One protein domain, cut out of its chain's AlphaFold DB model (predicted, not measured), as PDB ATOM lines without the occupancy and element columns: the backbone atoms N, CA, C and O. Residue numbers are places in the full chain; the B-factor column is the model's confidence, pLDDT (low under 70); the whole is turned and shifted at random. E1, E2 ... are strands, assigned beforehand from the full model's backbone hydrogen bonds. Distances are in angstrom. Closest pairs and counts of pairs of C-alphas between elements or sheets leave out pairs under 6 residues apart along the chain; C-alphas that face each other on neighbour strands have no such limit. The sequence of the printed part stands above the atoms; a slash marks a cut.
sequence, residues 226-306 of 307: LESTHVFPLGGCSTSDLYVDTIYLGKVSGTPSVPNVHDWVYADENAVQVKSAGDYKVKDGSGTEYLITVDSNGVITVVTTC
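Overview. This is residues 226 to 306 of the 307 residues of an uncharacterized protein of Flavobacteriales bacterium (UniProt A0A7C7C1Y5). With little regular structure, one antiparallel sheet curls like part of a barrel, E3 and E2 facing E4, E5 and E6 across hinge E1. The printed part has 81 residues, and under half of them, 32 in number, are in named elements, the strands E1 to E6 with no named helix, class all strand; the sheet runs E3 E2 E1 E4 E5 E6. It is compact, radius of gyration of the C-alphas 11.2 A, spanning 29 by 24 by 20 A.

Arrangement. E1, residues 226 to 230, and E2, residues 245 to 250, form a hairpin, N 228 and O 245 2.8 A apart. E4, residues 278 to 283, is E1's other antiparallel neighbour, N 229 and O 281 2.9 A apart. With E3, residues 264 to 266, they make a Greek key, four strands in a row of which E1, E2 and E3 are a meander, each the antiparallel neighbour of the one before, and the first, E1, is the antiparallel neighbour of the fourth, E4.

Along the chain. E1 begins at C-alpha 226 (84.225, 221.351, 337.851); E2 is 16.3 A long. E5, residues 289 to 294, and E6, residues 300 to 305, form a meander with E4.

Size, cuts and confidence. The links up to E4 are long. pLDDT is under 70 at residues 231 to 236 and 238 to 243.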
ATOM      1  N   LEU A 226      84.099 220.969 336.452       80.81
ATOM      2  CA  LEU A 226      84.225 221.351 337.851       80.81
ATOM      3  C   LEU A 226      83.107 222.329 338.181       80.81
ATOM      4  O   LEU A 226      82.898 223.311 337.460       80.81
ATOM      5  N   GLU A 227      82.403 222.056 339.277       80.88
ATOM      6  CA  GLU A 227      81.577 223.079 339.909       80.88
ATOM      7  C   GLU A 227      82.499 224.220 340.312       80.88
ATOM      8  O   GLU A 227      83.564 223.998 340.897       80.88
ATOM      9  N   SER A 228      82.110 225.431 339.943       76.94
ATOM     10  CA  SER A 228      82.934 226.611 340.098       76.94
ATOM     11  C   SER A 228      82.141 227.775 340.662       76.94
ATOM     12  O   SER A 228      80.922 227.875 340.528       76.94
ATOM     13  N   THR A 229      82.854 228.696 341.286       74.12
ATOM     14  CA  THR A 229      82.344 230.019 341.606       74.12
ATOM     15  C   THR A 229      83.378 231.038 341.181       74.12
ATOM     16  O   THR A 229      84.548 230.918 341.544       74.12
ATOM     17  N   HIS A 230      82.957 232.033 340.402       71.88
ATOM     18  CA  HIS A 230      83.817 233.150 340.032       71.88
ATOM     19  C   HIS A 230      84.044 234.048 341.252       71.88
ATOM     20  O   HIS A 230      83.092 234.535 341.867       71.88
ATOM     21  N   VAL A 231      85.306 234.257 341.608       65.31
ATOM     22  CA  VAL A 231      85.738 235.001 342.791       65.31
ATOM     23  C   VAL A 231      86.528 236.220 342.320       65.31
ATOM     24  O   VAL A 231      87.751 236.228 342.350       65.31
ATOM     25  N   PHE A 232      85.847 237.281 341.870       55.53
ATOM     26  CA  PHE A 232      86.521 238.541 341.533       55.53
ATOM     27  C   PHE A 232      85.790 239.780 342.083       55.53
ATOM     28  O   PHE A 232      84.595 239.929 341.812       55.53
ATOM     29  N   PRO A 233      86.474 240.726 342.768       56.78
ATOM     30  CA  PRO A 233      87.826 240.650 343.332       56.78
ATOM     31  C   PRO A 233      87.800 240.164 344.799       56.78
ATOM     32  O   PRO A 233      86.839 240.418 345.516       56.78
ATOM     33  N   LEU A 234      88.906 239.565 345.260       52.94
ATOM     34  CA  LEU A 234      89.196 239.172 346.652       52.94
ATOM     35  C   LEU A 234      88.331 238.057 347.265       52.94
ATOM     36  O   LEU A 234      87.181 238.260 347.642       52.94
ATOM     37  N   GLY A 235      88.993 236.948 347.600       56.78
ATOM     38  CA  GLY A 235      88.597 236.204 348.797       56.78
ATOM     39  C   GLY A 235      89.129 234.783 348.948       56.78
ATOM     40  O   GLY A 235      88.875 234.133 349.970       56.78
ATOM     41  N   GLY A 236      89.940 234.337 347.986       68.00
ATOM     42  CA  GLY A 236      90.643 233.065 348.060       68.00
ATOM     43  C   GLY A 236      89.696 231.902 348.351       68.00
ATOM     44  O   GLY A 236      88.531 231.911 347.971       68.00
ATOM     45  N   CYS A 237      90.177 230.916 349.094       74.81
ATOM     46  CA  CYS A 237      89.398 229.729 349.445       74.81
ATOM     47  C   CYS A 237      88.263 229.967 350.458       74.81
ATOM     48  O   CYS A 237      87.534 229.041 350.789       74.81
ATOM     49  N   SER A 238      88.113 231.189 350.979       69.12
ATOM     50  CA  SER A 238      87.237 231.485 352.123       69.12
ATOM     51  C   SER A 238      85.937 232.216 351.774       69.12
ATOM     52  O   SER A 238      85.159 232.540 352.672       69.12
ATOM     53  N   THR A 239      85.667 232.487 350.495       63.12
ATOM     54  CA  THR A 239      84.422 233.153 350.084       63.12
ATOM     55  C   THR A 239      83.241 232.197 350.048       63.12
ATOM     56  O   THR A 239      83.326 231.105 349.481       63.12
ATOM     57  N   SER A 240      82.122 232.658 350.613       59.84
ATOM     58  CA  SER A 240      80.796 232.079 350.393       59.84
ATOM     59  C   SER A 240      80.449 232.132 348.907       59.84
ATOM     60  O   SER A 240      80.635 233.181 348.288       59.84
ATOM     61  N   ASP A 241      79.943 231.031 348.358       58.75
ATOM     62  CA  ASP A 241      79.663 230.897 346.929       58.75
ATOM     63  C   ASP A 241      78.631 231.941 346.477       58.75
ATOM     64  O   ASP A 241      77.487 231.939 346.933       58.75
ATOM     65  N   LEU A 242      79.039 232.876 345.614       56.06
ATOM     66  CA  LEU A 242      78.159 233.943 345.124       56.06
ATOM     67  C   LEU A 242      77.383 233.530 343.863       56.06
ATOM     68  O   LEU A 242      76.306 234.072 343.617       56.06
ATOM     69  N   TYR A 243      77.896 232.574 343.079       65.19
ATOM     70  CA  TYR A 243      77.243 232.042 341.880       65.19
ATOM     71  C   TYR A 243      77.834 230.676 341.505       65.19
ATOM     72  O   TYR A 243      79.038 230.579 341.280       65.19
ATOM     73  N   VAL A 244      77.000 229.633 341.431       70.19
ATOM     74  CA  VAL A 244      77.434 228.319 340.932       70.19
ATOM     75  C   VAL A 244      77.468 228.377 339.411       70.19
ATOM     76  O   VAL A 244      76.459 228.655 338.764       70.19
ATOM     77  N   ASP A 245      78.639 228.120 338.859       81.31
ATOM     78  CA  ASP A 245      78.915 228.054 337.434       81.31
ATOM     79  C   ASP A 245      79.654 226.746 337.143       81.31
ATOM     80  O   ASP A 245      80.259 226.150 338.035       81.31
ATOM     81  N   THR A 246      79.654 226.299 335.897       86.94
ATOM     82  CA  THR A 246      80.427 225.131 335.478       86.94
ATOM     83  C   THR A 246      81.615 225.603 334.658       86.94
ATOM     84  O   THR A 246      81.500 226.478 333.792       86.94
ATOM     85  N   ILE A 247      82.778 225.021 334.925       91.25
ATOM     86  CA  ILE A 247      83.912 225.105 334.007       91.25
ATOM     87  C   ILE A 247      84.201 223.741 333.406       91.25
ATOM     88  O   ILE A 247      84.015 222.709 334.052       91.25
ATOM     89  N   TYR A 248      84.695 223.761 332.176       94.44
ATOM     90  CA  TYR A 248      85.067 222.579 331.417       94.44
ATOM     91  C   TYR A 248      86.581 222.586 331.209       94.44
ATOM     92  O   TYR A 248      87.122 223.500 330.585       94.44
ATOM     93  N   LEU A 249      87.276 221.588 331.761       94.56
ATOM     94  CA  LEU A 249      88.737 221.518 331.727       94.56
ATOM     95  C   LEU A 249      89.256 220.839 330.454       94.56
ATOM     96  O   LEU A 249      89.178 219.612 330.297       94.56
ATOM     97  N   GLY A 250      89.876 221.633 329.583       95.56
ATOM     98  CA  GLY A 250      90.689 221.148 328.472       95.56
ATOM     99  C   GLY A 250      92.107 220.836 328.946       95.56
ATOM    100  O   GLY A 250      92.970 221.706 329.010       95.56
ATOM    101  N   LYS A 251      92.348 219.580 329.317       93.75
ATOM    102  CA  LYS A 251      93.606 219.170 329.953       93.75
ATOM    103  C   LYS A 251      94.792 219.192 328.995       93.75
ATOM    104  O   LYS A 251      94.727 218.606 327.913       93.75
ATOM    105  N   VAL A 252      95.909 219.713 329.492       94.31
ATOM    106  CA  VAL A 252      97.225 219.593 328.845       94.31
ATOM    107  C   VAL A 252      98.085 218.494 329.479       94.31
ATOM    108  O   VAL A 252      98.988 217.970 328.837       94.31
ATOM    109  N   SER A 253      97.806 218.104 330.732       88.94
ATOM    110  CA  SER A 253      98.466 216.976 331.412       88.94
ATOM    111  C   SER A 253      97.713 216.491 332.658       88.94
ATOM    112  O   SER A 253      96.819 217.163 333.173       88.94
ATOM    113  N   GLY A 254      98.122 215.341 333.204       84.50
ATOM    114  CA  GLY A 254      97.692 214.861 334.520       84.50
ATOM    115  C   GLY A 254      96.275 214.276 334.571       84.50
ATOM    116  O   GLY A 254      95.708 213.860 333.562       84.50
ATOM    117  N   THR A 255      95.716 214.198 335.783       81.31
ATOM    118  CA  THR A 255      94.431 213.528 336.051       81.31
ATOM    119  C   THR A 255      93.242 214.340 335.518       81.31
ATOM    120  O   THR A 255      93.191 215.548 335.751       81.31
ATOM    121  N   PRO A 256      92.238 213.704 334.874       75.19
ATOM    122  CA  PRO A 256      91.095 214.383 334.255       75.19
ATOM    123  C   PRO A 256      90.324 215.385 335.125       75.19
ATOM    124  O   PRO A 256      89.808 216.356 334.587       75.19
ATOM    125  N   SER A 257      90.217 215.146 336.433       80.75
ATOM    126  CA  SER A 257      89.370 215.929 337.340       80.75
ATOM    127  C   SER A 257      90.120 216.950 338.193       80.75
ATOM    128  O   SER A 257      89.484 217.654 338.964       80.75
ATOM    129  N   VAL A 258      91.449 217.015 338.114       89.62
ATOM    130  CA  VAL A 258      92.259 217.917 338.949       89.62
ATOM    131  C   VAL A 258      92.746 219.065 338.072       89.62
ATOM    132  O   VAL A 258      93.365 218.771 337.051       89.62
ATOM    133  N   PRO A 259      92.491 220.342 338.404       93.50
ATOM    134  CA  PRO A 259      93.018 221.454 337.621       93.50
ATOM    135  C   PRO A 259      94.543 221.534 337.766       93.50
ATOM    136  O   PRO A 259      95.072 221.447 338.872       93.50
ATOM    137  N   ASN A 260      95.247 221.725 336.655       94.88
ATOM    138  CA  ASN A 260      96.684 221.968 336.618       94.88
ATOM    139  C   ASN A 260      96.961 223.328 335.980       94.88
ATOM    140  O   ASN A 260      96.212 223.797 335.123       94.88
ATOM    141  N   VAL A 261      98.081 223.935 336.368       96.31
ATOM    142  CA  VAL A 261      98.628 225.074 335.628       96.31
ATOM    143  C   VAL A 261      98.803 224.665 334.158       96.31
ATOM    144  O   VAL A 261      99.174 223.525 333.870       96.31
ATOM    145  N   HIS A 262      98.489 225.595 333.259       97.56
ATOM    146  CA  HIS A 262      98.453 225.470 331.802       97.56
ATOM    147  C   HIS A 262      97.256 224.721 331.195       97.56
ATOM    148  O   HIS A 262      97.141 224.677 329.970       97.56
ATOM    149  N   ASP A 263      96.333 224.170 331.991       97.56
ATOM    150  CA  ASP A 263      95.090 223.640 331.420       97.56
ATOM    151  C   ASP A 263      94.241 224.757 330.800       97.56
ATOM    152  O   ASP A 263      94.200 225.884 331.299       97.56
ATOM    153  N   TRP A 264      93.510 224.413 329.741       97.56
ATOM    154  CA  TRP A 264      92.458 225.255 329.191       97.56
ATOM    155  C   TRP A 264      91.207 225.207 330.066       97.56
ATOM    156  O   TRP A 264      90.823 224.151 330.581       97.56
ATOM    157  N   VAL A 265      90.513 226.336 330.153       96.19
ATOM    158  CA  VAL A 265      89.231 226.472 330.840       96.19
ATOM    159  C   VAL A 265      88.200 227.004 329.859       96.19
ATOM    160  O   VAL A 265      88.336 228.110 329.341       96.19
ATOM    161  N   TYR A 266      87.139 226.235 329.639       96.38
ATOM    162  CA  TYR A 266      86.027 226.604 328.767       96.38
ATOM    163  C   TYR A 266      84.755 226.884 329.568       96.38
ATOM    164  O   TYR A 266      84.538 226.344 330.659       96.38
ATOM    165  N   ALA A 267      83.912 227.751 329.012       94.00
ATOM    166  CA  ALA A 267      82.582 228.065 329.524       94.00
ATOM    167  C   ALA A 267      81.525 227.032 329.093       94.00
ATOM    168  O   ALA A 267      80.459 226.971 329.701       94.00
ATOM    169  N   ASP A 268      81.820 226.223 328.075       95.00
ATOM    170  CA  ASP A 268      80.932 225.201 327.527       95.00
ATOM    171  C   ASP A 268      81.666 223.879 327.250       95.00
ATOM    172  O   ASP A 268      82.890 223.823 327.121       95.00
ATOM    173  N   GLU A 269      80.894 222.799 327.127       95.12
ATOM    174  CA  GLU A 269      81.416 221.441 326.944       95.12
ATOM    175  C   GLU A 269      82.019 221.169 325.562       95.12
ATOM    176  O   GLU A 269      82.686 220.151 325.372       95.12
ATOM    177  N   ASN A 270      81.784 222.047 324.589       96.69
ATOM    178  CA  ASN A 270      82.212 221.870 323.208       96.69
ATOM    179  C   ASN A 270      83.469 222.684 322.879       96.69
ATOM    180  O   ASN A 270      83.910 222.638 321.735       96.69
ATOM    181  N   ALA A 271      84.052 223.389 323.858       96.75
ATOM    182  CA  ALA A 271      85.192 224.286 323.673       96.75
ATOM    183  C   ALA A 271      84.922 225.423 322.667       96.75
ATOM    184  O   ALA A 271      85.795 225.789 321.882       96.75
ATOM    185  N   VAL A 272      83.706 225.982 322.664       96.69
ATOM    186  CA  VAL A 272      83.362 227.139 321.819       96.69
ATOM    187  C   VAL A 272      83.920 228.424 322.410       96.69
ATOM    188  O   VAL A 272      84.445 229.266 321.685       96.69
ATOM    189  N   GLN A 273      83.783 228.590 323.721       95.06
ATOM    190  CA  GLN A 273      84.151 229.810 324.416       95.06
ATOM    191  C   GLN A 273      85.091 229.497 325.575       95.06
ATOM    192  O   GLN A 273      84.736 228.788 326.519       95.06
ATOM    193  N   VAL A 274      86.287 230.082 325.533       95.62
ATOM    194  CA  VAL A 274      87.186 230.104 326.688       95.62
ATOM    195  C   VAL A 274      86.553 230.872 327.847       95.62
ATOM    196  O   VAL A 274      85.810 231.840 327.658       95.62
ATOM    197  N   LYS A 275      86.829 230.438 329.074       92.81
ATOM    198  CA  LYS A 275      86.367 231.133 330.274       92.81
ATOM    199  C   LYS A 275      87.066 232.489 330.371       92.81
ATOM    200  O   LYS A 275      88.236 232.620 330.026       92.81
ATOM    201  N   SER A 276      86.346 233.501 330.845       91.62
ATOM    202  CA  SER A 276      86.913 234.836 331.045       91.62
ATOM    203  C   SER A 276      88.066 234.819 332.051       91.62
ATOM    204  O   SER A 276      88.061 234.019 332.987       91.62
ATOM    205  N   ALA A 277      89.002 235.758 331.914       92.50
ATOM    206  CA  ALA A 277      90.043 235.954 332.917       92.50
ATOM    207  C   ALA A 277      89.439 236.211 334.304       92.50
ATOM    208  O   ALA A 277      88.466 236.961 334.433       92.50
ATOM    209  N   GLY A 278      90.034 235.621 335.335       89.75
ATOM    210  CA  GLY A 278      89.578 235.770 336.712       89.75
ATOM    211  C   GLY A 278      90.031 234.635 337.617       89.75
ATOM    212  O   GLY A 278      90.636 233.661 337.168       89.75
ATOM    213  N   ASP A 279      89.704 234.763 338.900       89.19
ATOM    214  CA  ASP A 279      89.928 233.706 339.878       89.19
ATOM    215  C   ASP A 279      88.648 232.886 340.057       89.19
ATOM    216  O   ASP A 279      87.543 233.427 340.145       89.19
ATOM    217  N   TYR A 280      88.796 231.569 340.130       88.88
ATOM    218  CA  TYR A 280      87.691 230.631 340.274       88.88
ATOM    219  C   TYR A 280      87.992 229.666 341.409       88.88
ATOM    220  O   TYR A 280      89.044 229.028 341.436       88.88
ATOM    221  N   LYS A 281      87.048 229.523 342.338       88.56
ATOM    222  CA  LYS A 281      87.059 228.400 343.275       88.56
ATOM    223  C   LYS A 281      86.380 227.227 342.586       88.56
ATOM    224  O   LYS A 281      85.273 227.398 342.089       88.56
ATOM    225  N   VAL A 282      87.038 226.078 342.525       89.12
ATOM    226  CA  VAL A 282      86.590 224.897 341.780       89.12
ATOM    227  C   VAL A 282      86.701 223.653 342.646       89.12
ATOM    228  O   VAL A 282      87.564 223.586 343.519       89.12
ATOM    229  N   LYS A 283      85.853 222.654 342.404       87.44
ATOM    230  CA  LYS A 283      85.843 221.404 343.173       87.44
ATOM    231  C   LYS A 283      86.068 220.197 342.272       87.44
ATOM    232  O   LYS A 283      85.346 220.033 341.292       87.44
ATOM    233  N   ASP A 284      87.051 219.359 342.599       86.00
ATOM    234  CA  ASP A 284      87.296 218.115 341.862       86.00
ATOM    235  C   ASP A 284      86.294 217.006 342.202       86.00
ATOM    236  O   ASP A 284      85.523 217.082 343.158       86.00
ATOM    237  N   GLY A 285      86.335 215.924 341.419       77.38
ATOM    238  CA  GLY A 285      85.467 214.761 341.618       77.38
ATOM    239  C   GLY A 285      85.686 214.013 342.941       77.38
ATOM    240  O   GLY A 285      84.865 213.170 343.296       77.38
ATOM    241  N   SER A 286      86.768 214.300 343.677       85.44
ATOM    242  CA  SER A 286      87.008 213.778 345.030       85.44
ATOM    243  C   SER A 286      86.461 214.693 346.131       85.44
ATOM    244  O   SER A 286      86.439 214.302 347.298       85.44
ATOM    245  N   GLY A 287      85.987 215.887 345.768       84.31
ATOM    246  CA  GLY A 287      85.517 216.913 346.690       84.31
ATOM    247  C   GLY A 287      86.611 217.865 347.176       84.31
ATOM    248  O   GLY A 287      86.318 218.694 348.036       84.31
ATOM    249  N   THR A 288      87.835 217.778 346.648       89.00
ATOM    250  CA  THR A 288      88.918 218.716 346.976       89.00
ATOM    251  C   THR A 288      88.667 220.044 346.272       89.00
ATOM    252  O   THR A 288      88.373 220.071 345.075       89.00
ATOM    253  N   GLU A 289      88.779 221.144 347.011       90.19
ATOM    254  CA  GLU A 289      88.595 222.491 346.476       90.19
ATOM    255  C   GLU A 289      89.938 223.113 346.083       90.19
ATOM    256  O   GLU A 289      90.954 222.941 346.760       90.19
ATOM    257  N   TYR A 290      89.940 223.850 344.978       91.38
ATOM    258  CA  TYR A 290      91.091 224.575 344.459       91.38
ATOM    259  C   TYR A 290      90.681 226.005 344.137       91.38
ATOM    260  O   TYR A 290      89.578 226.253 343.659       91.38
ATOM    261  N   LEU A 291      91.593 226.944 344.344       91.19
ATOM    262  CA  LEU A 291      91.543 228.268 343.749       91.19
ATOM    263  C   LEU A 291      92.429 228.258 342.504       91.19
ATOM    264  O   LEU A 291      93.622 227.956 342.600       91.19
ATOM    265  N   ILE A 292      91.850 228.582 341.353       92.94
ATOM    266  CA  ILE A 292      92.565 228.700 340.081       92.94
ATOM    267  C   ILE A 292      92.500 230.136 339.566       92.94
ATOM    268  O   ILE A 292      91.471 230.789 339.713       92.94
ATOM    269  N   THR A 293      93.568 230.605 338.930       93.06
ATOM    270  CA  THR A 293      93.583 231.883 338.198       93.06
ATOM    271  C   THR A 293      93.636 231.592 336.709       93.06
ATOM    272  O   THR A 293      94.557 230.916 336.251       93.06
ATOM    273  N   VAL A 294      92.663 232.103 335.959       94.44
ATOM    274  CA  VAL A 294      92.558 231.978 334.500       94.44
ATOM    275  C   VAL A 294      92.956 233.305 333.866       94.44
ATOM    276  O   VAL A 294      92.498 234.365 334.301       94.44
ATOM    277  N   ASP A 295      93.823 233.261 332.861       95.31
ATOM    278  CA  ASP A 295      94.240 234.446 332.113       95.31
ATOM    279  C   ASP A 295      93.239 234.840 331.008       95.31
ATOM    280  O   ASP A 295      92.164 234.258 330.858       95.31
ATOM    281  N   SER A 296      93.569 235.873 330.230       94.75
ATOM    282  CA  SER A 296      92.720 236.350 329.128       94.75
ATOM    283  C   SER A 296      92.587 235.372 327.967       94.75
ATOM    284  O   SER A 296      91.683 235.545 327.154       94.75
ATOM    285  N   ASN A 297      93.467 234.376 327.890       95.06
ATOM    286  CA  ASN A 297      93.457 233.354 326.852       95.06
ATOM    287  C   ASN A 297      92.662 232.121 327.305       95.06
ATOM    288  O   ASN A 297      92.487 231.187 326.534       95.06
ATOM    289  N   GLY A 298      92.154 232.102 328.542       95.75
ATOM    290  CA  GLY A 298      91.437 230.951 329.082       95.75
ATOM    291  C   GLY A 298      92.351 229.856 329.615       95.75
ATOM    292  O   GLY A 298      91.904 228.716 329.741       95.75
ATOM    293  N   VAL A 299      93.612 230.165 329.917       97.50
ATOM    294  CA  VAL A 299      94.593 229.205 330.433       97.50
ATOM    295  C   VAL A 299      94.810 229.424 331.929       97.50
ATOM    296  O   VAL A 299      94.869 230.555 332.419       97.50
ATOM    297  N   ILE A 300      94.926 228.332 332.687       97.12
ATOM    298  CA  ILE A 300      95.233 228.395 334.119       97.12
ATOM    299  C   ILE A 300      96.690 228.827 334.322       97.12
ATOM    300  O   ILE A 300      97.612 228.158 333.866       97.12
ATOM    301  N   THR A 301      96.913 229.887 335.093       96.38
ATOM    302  CA  THR A 301      98.257 230.387 335.447       96.38
ATOM    303  C   THR A 301      98.655 230.069 336.885       96.38
ATOM    304  O   THR A 301      99.841 229.982 337.199       96.38
ATOM    305  N   VAL A 302      97.677 229.855 337.769       94.81
ATOM    306  CA  VAL A 302      97.896 229.522 339.183       94.81
ATOM    307  C   VAL A 302      96.886 228.468 339.618       94.81
ATOM    308  O   VAL A 302      95.709 228.568 339.280       94.81
ATOM    309  N   VAL A 303      97.339 227.490 340.404       93.88
ATOM    310  CA  VAL A 303      96.487 226.538 341.130       93.88
ATOM    311  C   VAL A 303      96.937 226.503 342.584       93.88
ATOM    312  O   VAL A 303      98.116 226.306 342.868       93.88
ATOM    313  N   THR A 304      96.003 226.681 343.514       92.50
ATOM    314  CA  THR A 304      96.238 226.553 344.958       92.50
ATOM    315  C   THR A 304      95.160 225.668 345.565       92.50
ATOM    316  O   THR A 304      93.977 225.935 345.386       92.50
ATOM    317  N   THR A 305      95.541 224.622 346.296       91.94
ATOM    318  CA  THR A 305      94.577 223.795 347.036       91.94
ATOM    319  C   THR A 305      93.991 224.585 348.201       91.94
ATOM    320  O   THR A 305      94.722 225.251 348.938       91.94
ATOM    321  N   CYS A 306      92.679 224.500 348.370       87.12
ATOM    322  CA  CYS A 306      91.987 225.122 349.482       87.12
ATOM    323  C   CYS A 306      92.112 224.291 350.771       87.12
ATOM    324  O   CYS A 306      92.129 223.062 350.682       87.12
TER     325      CYS A 306